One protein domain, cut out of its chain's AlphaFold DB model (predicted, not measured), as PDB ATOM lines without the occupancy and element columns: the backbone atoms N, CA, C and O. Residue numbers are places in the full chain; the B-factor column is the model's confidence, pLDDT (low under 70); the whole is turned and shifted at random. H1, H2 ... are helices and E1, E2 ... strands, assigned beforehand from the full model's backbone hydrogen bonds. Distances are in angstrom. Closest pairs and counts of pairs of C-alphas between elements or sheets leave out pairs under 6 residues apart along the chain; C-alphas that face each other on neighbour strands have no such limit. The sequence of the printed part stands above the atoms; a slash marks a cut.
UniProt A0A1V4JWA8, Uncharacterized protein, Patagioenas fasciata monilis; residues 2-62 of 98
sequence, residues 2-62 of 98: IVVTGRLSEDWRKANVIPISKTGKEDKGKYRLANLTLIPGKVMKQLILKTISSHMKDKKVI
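This is residues 2 to 62 of the 98 residues of an uncharacterized protein of Patagioenas fasciata monilis (UniProt A0A1V4JWA8). What shape? Antiparallel hairpin E1 and E2 and long helix H2 form a V, with short H1 near H2. What parts? The 61 printed residues, mixed in class, include H1, E1, E2 and H2 in order. The whole is extended, radius of gyration of the C-alphas 16.5 A, spanning 44 by 34 by 15 A.

What pairs? E1, residues 16 to 21, and E2, residues 31 to 36, are an antiparallel hairpin; N 18 and O 34 are within hydrogen-bond range, 2.9 A. Which helices? A tight link joins E2 to H2, residues 39 to 58, with every O i to N i+4 pair within range. H1, residues 2 to 5, is near H2.

Where does E1 begin? C-alpha 16 is at (-18.135, -12.276, 70.435). How long is H2? It runs 29.0 A, from C-alpha 39 to C-alpha 58 at (-17.648, 22.092, 66.808).

How large? The farthest C-alphas, of Thr 5 and Glu 26, are 46.8 A apart. Where is confidence low? The uncut printed part has 27 residues under pLDDT 70, among them 24 to 37.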
ATOM      1  N   ILE A   2     -31.548  -0.323  64.718       56.84
ATOM      2  CA  ILE A   2     -31.404   0.327  66.051       56.84
ATOM      3  C   ILE A   2     -31.454   1.876  66.028       56.84
ATOM      4  O   ILE A   2     -32.030   2.464  66.933       56.84
ATOM      5  N   VAL A   3     -30.932   2.559  64.993       57.22
ATOM      6  CA  VAL A   3     -31.014   4.047  64.905       57.22
ATOM      7  C   VAL A   3     -32.446   4.534  64.662       57.22
ATOM      8  O   VAL A   3     -32.782   5.656  65.010       57.22
ATOM      9  N   VAL A   4     -33.285   3.691  64.057       62.38
ATOM     10  CA  VAL A   4     -34.642   4.066  63.638       62.38
ATOM     11  C   VAL A   4     -35.668   3.693  64.711       62.38
ATOM     12  O   VAL A   4     -36.612   4.436  64.927       62.38
ATOM     13  N   THR A   5     -35.478   2.570  65.412       72.69
ATOM     14  CA  THR A   5     -36.432   2.074  66.421       72.69
ATOM     15  C   THR A   5     -35.983   2.272  67.868       72.69
ATOM     16  O   THR A   5     -36.755   1.981  68.777       72.69
ATOM     17  N   GLY A   6     -34.741   2.703  68.116       67.19
ATOM     18  CA  GLY A   6     -34.195   2.918  69.466       67.19
ATOM     19  C   GLY A   6     -34.038   1.650  70.319       67.19
ATOM     20  O   GLY A   6     -33.586   1.734  71.457       67.19
ATOM     21  N   ARG A   7     -34.388   0.468  69.795       69.62
ATOM     22  CA  ARG A   7     -34.326  -0.814  70.510       69.62
ATOM     23  C   ARG A   7     -33.087  -1.601  70.096       69.62
ATOM     24  O   ARG A   7     -32.875  -1.845  68.908       69.62
ATOM     25  N   LEU A   8     -32.282  -1.997  71.080       66.75
ATOM     26  CA  LEU A   8     -31.108  -2.848  70.894       66.75
ATOM     27  C   LEU A   8     -31.551  -4.315  70.765       66.75
ATOM     28  O   LEU A   8     -32.308  -4.791  71.607       66.75
ATOM     29  N   SER A   9     -31.096  -5.026  69.726       70.69
ATOM     30  CA  SER A   9     -31.344  -6.474  69.610       70.69
ATOM     31  C   SER A   9     -30.609  -7.220  70.725       70.69
ATOM     32  O   SER A   9     -29.479  -6.864  71.063       70.69
ATOM     33  N   GLU A  10     -31.211  -8.273  71.269       71.88
ATOM     34  CA  GLU A  10     -30.601  -9.069  72.334       71.88
ATOM     35  C   GLU A  10     -29.289  -9.741  71.885       71.88
ATOM     36  O   GLU A  10     -28.344  -9.852  72.670       71.88
ATOM     37  N   ASP A  11     -29.160 -10.036  70.588       67.44
ATOM     38  CA  ASP A  11     -27.927 -10.541  69.971       67.44
ATOM     39  C   ASP A  11     -26.755  -9.551  70.062       67.44
ATOM     40  O   ASP A  11     -25.598  -9.960  70.099       67.44
ATOM     41  N   TRP A  12     -27.022  -8.242  70.146       63.59
ATOM     42  CA  TRP A  12     -25.976  -7.226  70.340       63.59
ATOM     43  C   TRP A  12     -25.486  -7.156  71.787       63.59
ATOM     44  O   TRP A  12     -24.424  -6.585  72.042       63.59
ATOM     45  N   ARG A  13     -26.235  -7.730  72.736       66.31
ATOM     46  CA  ARG A  13     -25.818  -7.837  74.139       66.31
ATOM     47  C   ARG A  13     -24.739  -8.908  74.315       66.31
ATOM     48  O   ARG A  13     -23.932  -8.813  75.237       66.31
ATOM     49  N   LYS A  14     -24.690  -9.898  73.414       68.69
ATOM     50  CA  LYS A  14     -23.669 -10.952  73.377       68.69
ATOM     51  C   LYS A  14     -22.498 -10.510  72.500       68.69
ATOM     52  O   LYS A  14     -22.530 -10.610  71.277       68.69
ATOM     53  N   ALA A  15     -21.440 -10.003  73.125       66.00
ATOM     54  CA  ALA A  15     -20.194  -9.734  72.417       66.00
ATOM     55  C   ALA A  15     -19.492 -11.054  72.057       66.00
ATOM     56  O   ALA A  15     -19.278 -11.893  72.930       66.00
ATOM     57  N   ASN A  16     -19.084 -11.225  70.795       69.56
ATOM     58  CA  ASN A  16     -18.135 -12.276  70.435       69.56
ATOM     59  C   ASN A  16     -16.739 -11.831  70.884       69.56
ATOM     60  O   ASN A  16     -16.096 -11.017  70.212       69.56
ATOM     61  N   VAL A  17     -16.323 -12.285  72.065       68.44
ATOM     62  CA  VAL A  17     -15.058 -11.888  72.681       68.44
ATOM     63  C   VAL A  17     -13.975 -12.877  72.278       68.44
ATOM     64  O   VAL A  17     -13.977 -14.021  72.722       68.44
ATOM     65  N   ILE A  18     -13.034 -12.433  71.447       77.19
ATOM     66  CA  ILE A  18     -11.908 -13.263  71.015       77.19
ATOM     67  C   ILE A  18     -10.656 -12.818  71.782       77.19
ATOM     68  O   ILE A  18     -10.340 -11.619  71.791       77.19
ATOM     69  N   PRO A  19      -9.925 -13.744  72.426       72.94
ATOM     70  CA  PRO A  19      -8.633 -13.428  73.011       72.94
ATOM     71  C   PRO A  19      -7.609 -13.174  71.895       72.94
ATOM     72  O   PRO A  19      -7.272 -14.068  71.125       72.94
ATOM     73  N   ILE A  20      -7.089 -11.948  71.812       75.69
ATOM     74  CA  ILE A  20      -5.972 -11.596  70.928       75.69
ATOM     75  C   ILE A  20      -4.686 -11.624  71.747       75.69
ATOM     76  O   ILE A  20      -4.549 -10.884  72.728       75.69
ATOM     77  N   SER A  21      -3.734 -12.461  71.334       74.31
ATOM     78  CA  SER A  21      -2.395 -12.492  71.924       74.31
ATOM     79  C   SER A  21      -1.684 -11.161  71.670       74.31
ATOM     80  O   SER A  21      -1.595 -10.701  70.529       74.31
ATOM     81  N   LYS A  22      -1.193 -10.501  72.725       70.25
ATOM     82  CA  LYS A  22      -0.305  -9.343  72.553       70.25
ATOM     83  C   LYS A  22       1.043  -9.842  72.027       70.25
ATOM     84  O   LYS A  22       1.745 -10.558  72.733       70.25
ATOM     85  N   THR A  23       1.446  -9.411  70.837       70.31
ATOM     86  CA  THR A  23       2.812  -9.633  70.341       70.31
ATOM     87  C   THR A  23       3.817  -8.902  71.240       70.31
ATOM     88  O   THR A  23       3.767  -7.677  71.346       70.31
ATOM     89  N   GLY A  24       4.706  -9.657  71.901       63.03
ATOM     90  CA  GLY A  24       5.806  -9.126  72.718       63.03
ATOM     91  C   GLY A  24       5.936  -9.760  74.112       63.03
ATOM     92  O   GLY A  24       5.334  -9.281  75.079       63.03
ATOM     93  N   LYS A  25       6.816 -10.769  74.198       59.47
ATOM     94  CA  LYS A  25       7.281 -11.537  75.377       59.47
ATOM     95  C   LYS A  25       6.248 -12.475  76.028       59.47
ATOM     96  O   LYS A  25       5.182 -12.022  76.449       59.47
ATOM     97  N   GLU A  26       6.620 -13.756  76.131       56.25
ATOM     98  CA  GLU A  26       5.939 -14.854  76.839       56.25
ATOM     99  C   GLU A  26       5.754 -14.537  78.332       56.25
ATOM    100  O   GLU A  26       6.504 -14.993  79.184       56.25
ATOM    101  N   ASP A  27       4.736 -13.750  78.668       56.22
ATOM    102  CA  ASP A  27       4.228 -13.677  80.037       56.22
ATOM    103  C   ASP A  27       2.821 -14.260  80.055       56.22
ATOM    104  O   ASP A  27       1.983 -13.917  79.215       56.22
ATOM    105  N   LYS A  28       2.562 -15.107  81.055       55.56
ATOM    106  CA  LYS A  28       1.373 -15.955  81.266       55.56
ATOM    107  C   LYS A  28       0.036 -15.196  81.455       55.56
ATOM    108  O   LYS A  28      -0.925 -15.770  81.947       55.56
ATOM    109  N   GLY A  29      -0.064 -13.924  81.049       56.50
ATOM    110  CA  GLY A  29      -1.227 -13.052  81.286       56.50
ATOM    111  C   GLY A  29      -1.464 -11.953  80.238       56.50
ATOM    112  O   GLY A  29      -1.807 -10.825  80.590       56.50
ATOM    113  N   LYS A  30      -1.254 -12.225  78.941       64.12
ATOM    114  CA  LYS A  30      -1.229 -11.192  77.877       64.12
ATOM    115  C   LYS A  30      -2.319 -11.302  76.798       64.12
ATOM    116  O   LYS A  30      -2.068 -10.980  75.637       64.12
ATOM    117  N   TYR A  31      -3.555 -11.637  77.157       67.88
ATOM    118  CA  TYR A  31      -4.675 -11.528  76.213       67.88
ATOM    119  C   TYR A  31      -5.311 -10.135  76.256       67.88
ATOM    120  O   TYR A  31      -5.569  -9.575  77.321       67.88
ATOM    121  N   ARG A  32      -5.556  -9.543  75.083       67.75
ATOM    122  CA  ARG A  32      -6.529  -8.454  74.930       67.75
ATOM    123  C   ARG A  32      -7.830  -9.087  74.472       67.75
ATOM    124  O   ARG A  32      -7.858  -9.729  73.429       67.75
ATOM    125  N   LEU A  33      -8.894  -8.901  75.240       69.81
ATOM    126  CA  LEU A  33     -10.233  -9.275  74.803       69.81
ATOM    127  C   LEU A  33     -10.669  -8.279  73.724       69.81
ATOM    128  O   LEU A  33     -10.719  -7.072  73.973       69.81
ATOM    129  N   ALA A  34     -10.928  -8.772  72.515       64.75
ATOM    130  CA  ALA A  34     -11.460  -7.969  71.426       64.75
ATOM    131  C   ALA A  34     -12.884  -8.414  71.102       64.75
ATOM    132  O   ALA A  34     -13.129  -9.585  70.821       64.75
ATOM    133  N   ASN A  35     -13.814  -7.461  71.105       68.25
ATOM    134  CA  ASN A  35     -15.194  -7.711  70.707       68.25
ATOM    135  C   ASN A  35     -15.298  -7.604  69.184       68.25
ATOM    136  O   ASN A  35     -15.157  -6.510  68.622       68.25
ATOM    137  N   LEU A  36     -15.560  -8.723  68.511       63.81
ATOM    138  CA  LEU A  36     -15.849  -8.732  67.083       63.81
ATOM    139  C   LEU A  36     -17.313  -8.321  66.876       63.81
ATOM    140  O   LEU A  36     -18.231  -9.126  67.001       63.81
ATOM    141  N   THR A  37     -17.551  -7.040  66.594       63.84
ATOM    142  CA  THR A  37     -18.886  -6.565  66.192       63.84
ATOM    143  C   THR A  37     -19.271  -7.142  64.828       63.84
ATOM    144  O   THR A  37     -18.486  -7.041  63.884       63.84
ATOM    145  N   LEU A  38     -20.503  -7.646  64.703       73.25
ATOM    146  CA  LEU A  38     -21.135  -7.954  63.413       73.25
ATOM    147  C   LEU A  38     -21.077  -6.732  62.473       73.25
ATOM    148  O   LEU A  38     -21.012  -5.589  62.938       73.25
ATOM    149  N   ILE A  39     -21.143  -6.951  61.154       78.31
ATOM    150  CA  ILE A  39     -21.085  -5.883  60.132       78.31
ATOM    151  C   ILE A  39     -22.058  -4.722  60.449       78.31
ATOM    152  O   ILE A  39     -21.606  -3.573  60.454       78.31
ATOM    153  N   PRO A  40     -23.333  -4.961  60.837       76.06
ATOM    154  CA  PRO A  40     -24.240  -3.884  61.253       76.06
ATOM    155  C   PRO A  40     -23.754  -3.098  62.485       76.06
ATOM    156  O   PRO A  40     -23.902  -1.876  62.546       76.06
ATOM    157  N   GLY A  41     -23.117  -3.778  63.444       77.69
ATOM    158  CA  GLY A  41     -22.482  -3.176  64.621       77.69
ATOM    159  C   GLY A  41     -21.314  -2.266  64.270       77.69
ATOM    160  O   GLY A  41     -21.190  -1.165  64.809       77.69
ATOM    161  N   LYS A  42     -20.492  -2.677  63.303       81.69
ATOM    162  CA  LYS A  42     -19.375  -1.870  62.804       81.69
ATOM    163  C   LYS A  42     -19.863  -0.593  62.114       81.69
ATOM    164  O   LYS A  42     -19.316   0.477  62.381       81.69
ATOM    165  N   VAL A  43     -20.911  -0.690  61.292       85.31
ATOM    166  CA  VAL A  43     -21.527   0.466  60.611       85.31
ATOM    167  C   VAL A  43     -22.128   1.443  61.626       85.31
ATOM    168  O   VAL A  43     -21.858   2.641  61.567       85.31
ATOM    169  N   MET A  44     -22.870   0.942  62.619       83.12
ATOM    170  CA  MET A  44     -23.438   1.783  63.677       83.12
ATOM    171  C   MET A  44     -22.363   2.490  64.503       83.12
ATOM    172  O   MET A  44     -22.453   3.694  64.738       83.12
ATOM    173  N   LYS A  45     -21.316   1.762  64.904       85.19
ATOM    174  CA  LYS A  45     -20.185   2.334  65.637       85.19
ATOM    175  C   LYS A  45     -19.534   3.474  64.854       85.19
ATOM    176  O   LYS A  45     -19.218   4.505  65.440       85.19
ATOM    177  N   GLN A  46     -19.348   3.311  63.542       88.94
ATOM    178  CA  GLN A  46     -18.792   4.364  62.691       88.94
ATOM    179  C   GLN A  46     -19.710   5.587  62.589       88.94
ATOM    180  O   GLN A  46     -19.209   6.710  62.644       88.94
ATOM    181  N   LEU A  47     -21.029   5.393  62.486       90.38
ATOM    182  CA  LEU A  47     -21.992   6.495  62.451       90.38
ATOM    183  C   LEU A  47     -21.959   7.307  63.754       90.38
ATOM    184  O   LEU A  47     -21.777   8.521  63.714       90.38
ATOM    185  N   ILE A  48     -22.047   6.628  64.901       90.06
ATOM    186  CA  ILE A  48     -21.981   7.259  66.227       90.06
ATOM    187  C   ILE A  48     -20.652   8.001  66.398       90.06
ATOM    188  O   ILE A  48     -20.634   9.167  66.791       90.06
ATOM    189  N   LEU A  49     -19.535   7.357  66.042       90.81
ATOM    190  CA  LEU A  49     -18.209   7.967  66.113       90.81
ATOM    191  C   LEU A  49     -18.114   9.230  65.248       90.81
ATOM    192  O   LEU A  49     -17.527  10.219  65.684       90.81
ATOM    193  N   LYS A  50     -18.693   9.222  64.042       91.19
ATOM    194  CA  LYS A  50     -18.712  10.387  63.147       91.19
ATOM    195  C   LYS A  50     -19.491  11.548  63.766       91.19
ATOM    196  O   LYS A  50     -18.976  12.665  63.777       91.19
ATOM    197  N   THR A  51     -20.675  11.280  64.315       92.44
ATOM    198  CA  THR A  51     -21.522  12.295  64.961       92.44
ATOM    199  C   THR A  51     -20.838  12.899  66.186       92.44
ATOM    200  O   THR A  51     -20.694  14.118  66.270       92.44
ATOM    201  N   ILE A  52     -20.331  12.060  67.096       91.56
ATOM    202  CA  ILE A  52     -19.631  12.515  68.306       91.56
ATOM    203  C   ILE A  52     -18.363  13.288  67.936       91.56
ATOM    204  O   ILE A  52     -18.102  14.351  68.494       91.56
ATOM    205  N   SER A  53     -17.583  12.798  66.966       90.25
ATOM    206  CA  SER A  53     -16.357  13.476  66.536       90.25
ATOM    207  C   SER A  53     -16.630  14.849  65.920       90.25
ATOM    208  O   SER A  53     -15.836  15.763  66.140       90.25
ATOM    209  N   SER A  54     -17.730  15.014  65.173       90.38
ATOM    210  CA  SER A  54     -18.156  16.332  64.682       90.38
ATOM    211  C   SER A  54     -18.487  17.248  65.852       90.38
ATOM    212  O   SER A  54     -17.862  18.290  66.008       90.38
ATOM    213  N   HIS A  55     -19.357  16.794  66.756       92.19
ATOM    214  CA  HIS A  55     -19.788  17.583  67.905       92.19
ATOM    215  C   HIS A  55     -18.618  18.031  68.795       92.19
ATOM    216  O   HIS A  55     -18.522  19.196  69.172       92.19
ATOM    217  N   MET A  56     -17.683  17.123  69.086       90.31
ATOM    218  CA  MET A  56     -16.487  17.419  69.877       90.31
ATOM    219  C   MET A  56     -15.574  18.465  69.221       90.31
ATOM    220  O   MET A  56     -14.898  19.211  69.933       90.31
ATOM    221  N   LYS A  57     -15.534  18.529  67.883       86.12
ATOM    222  CA  LYS A  57     -14.793  19.563  67.149       86.12
ATOM    223  C   LYS A  57     -15.524  20.895  67.162       86.12
ATOM    224  O   LYS A  57     -14.900  21.904  67.475       86.12
ATOM    225  N   ASP A  58     -16.822  20.884  66.878       90.50
ATOM    226  CA  ASP A  58     -17.648  22.092  66.808       90.50
ATOM    227  C   ASP A  58     -17.695  22.799  68.170       90.50
ATOM    228  O   ASP A  58     -17.566  24.017  68.263       90.50
ATOM    229  N   LYS A  59     -17.773  22.019  69.254       92.56
ATOM    230  CA  LYS A  59     -17.711  22.511  70.638       92.56
ATOM    231  C   LYS A  59     -16.290  22.762  71.155       92.56
ATOM    232  O   LYS A  59     -16.136  23.110  72.321       92.56
ATOM    233  N   LYS A  60     -15.253  22.586  70.325       89.00
ATOM    234  CA  LYS A  60     -13.830  22.760  70.685       89.00
ATOM    235  C   LYS A  60     -13.410  22.001  71.958       89.00
ATOM    236  O   LYS A  60     -12.521  22.440  72.683       89.00
ATOM    237  N   VAL A  61     -14.021  20.842  72.218       90.50
ATOM    238  CA  VAL A  61     -13.723  20.008  73.399       90.50
ATOM    239  C   VAL A  61     -12.334  19.371  73.279       90.50
ATOM    240  O   VAL A  61     -11.628  19.201  74.269       90.50
ATOM    241  N   ILE A  62     -11.913  19.041  72.052       88.31
ATOM    242  CA  ILE A  62     -10.588  18.472  71.779       88.31
ATOM    243  C   ILE A  62      -9.556  19.598  71.664       88.31
ATOM    244  O   ILE A  62      -9.640  20.443  70.771       88.31
TER     245      ILE A  62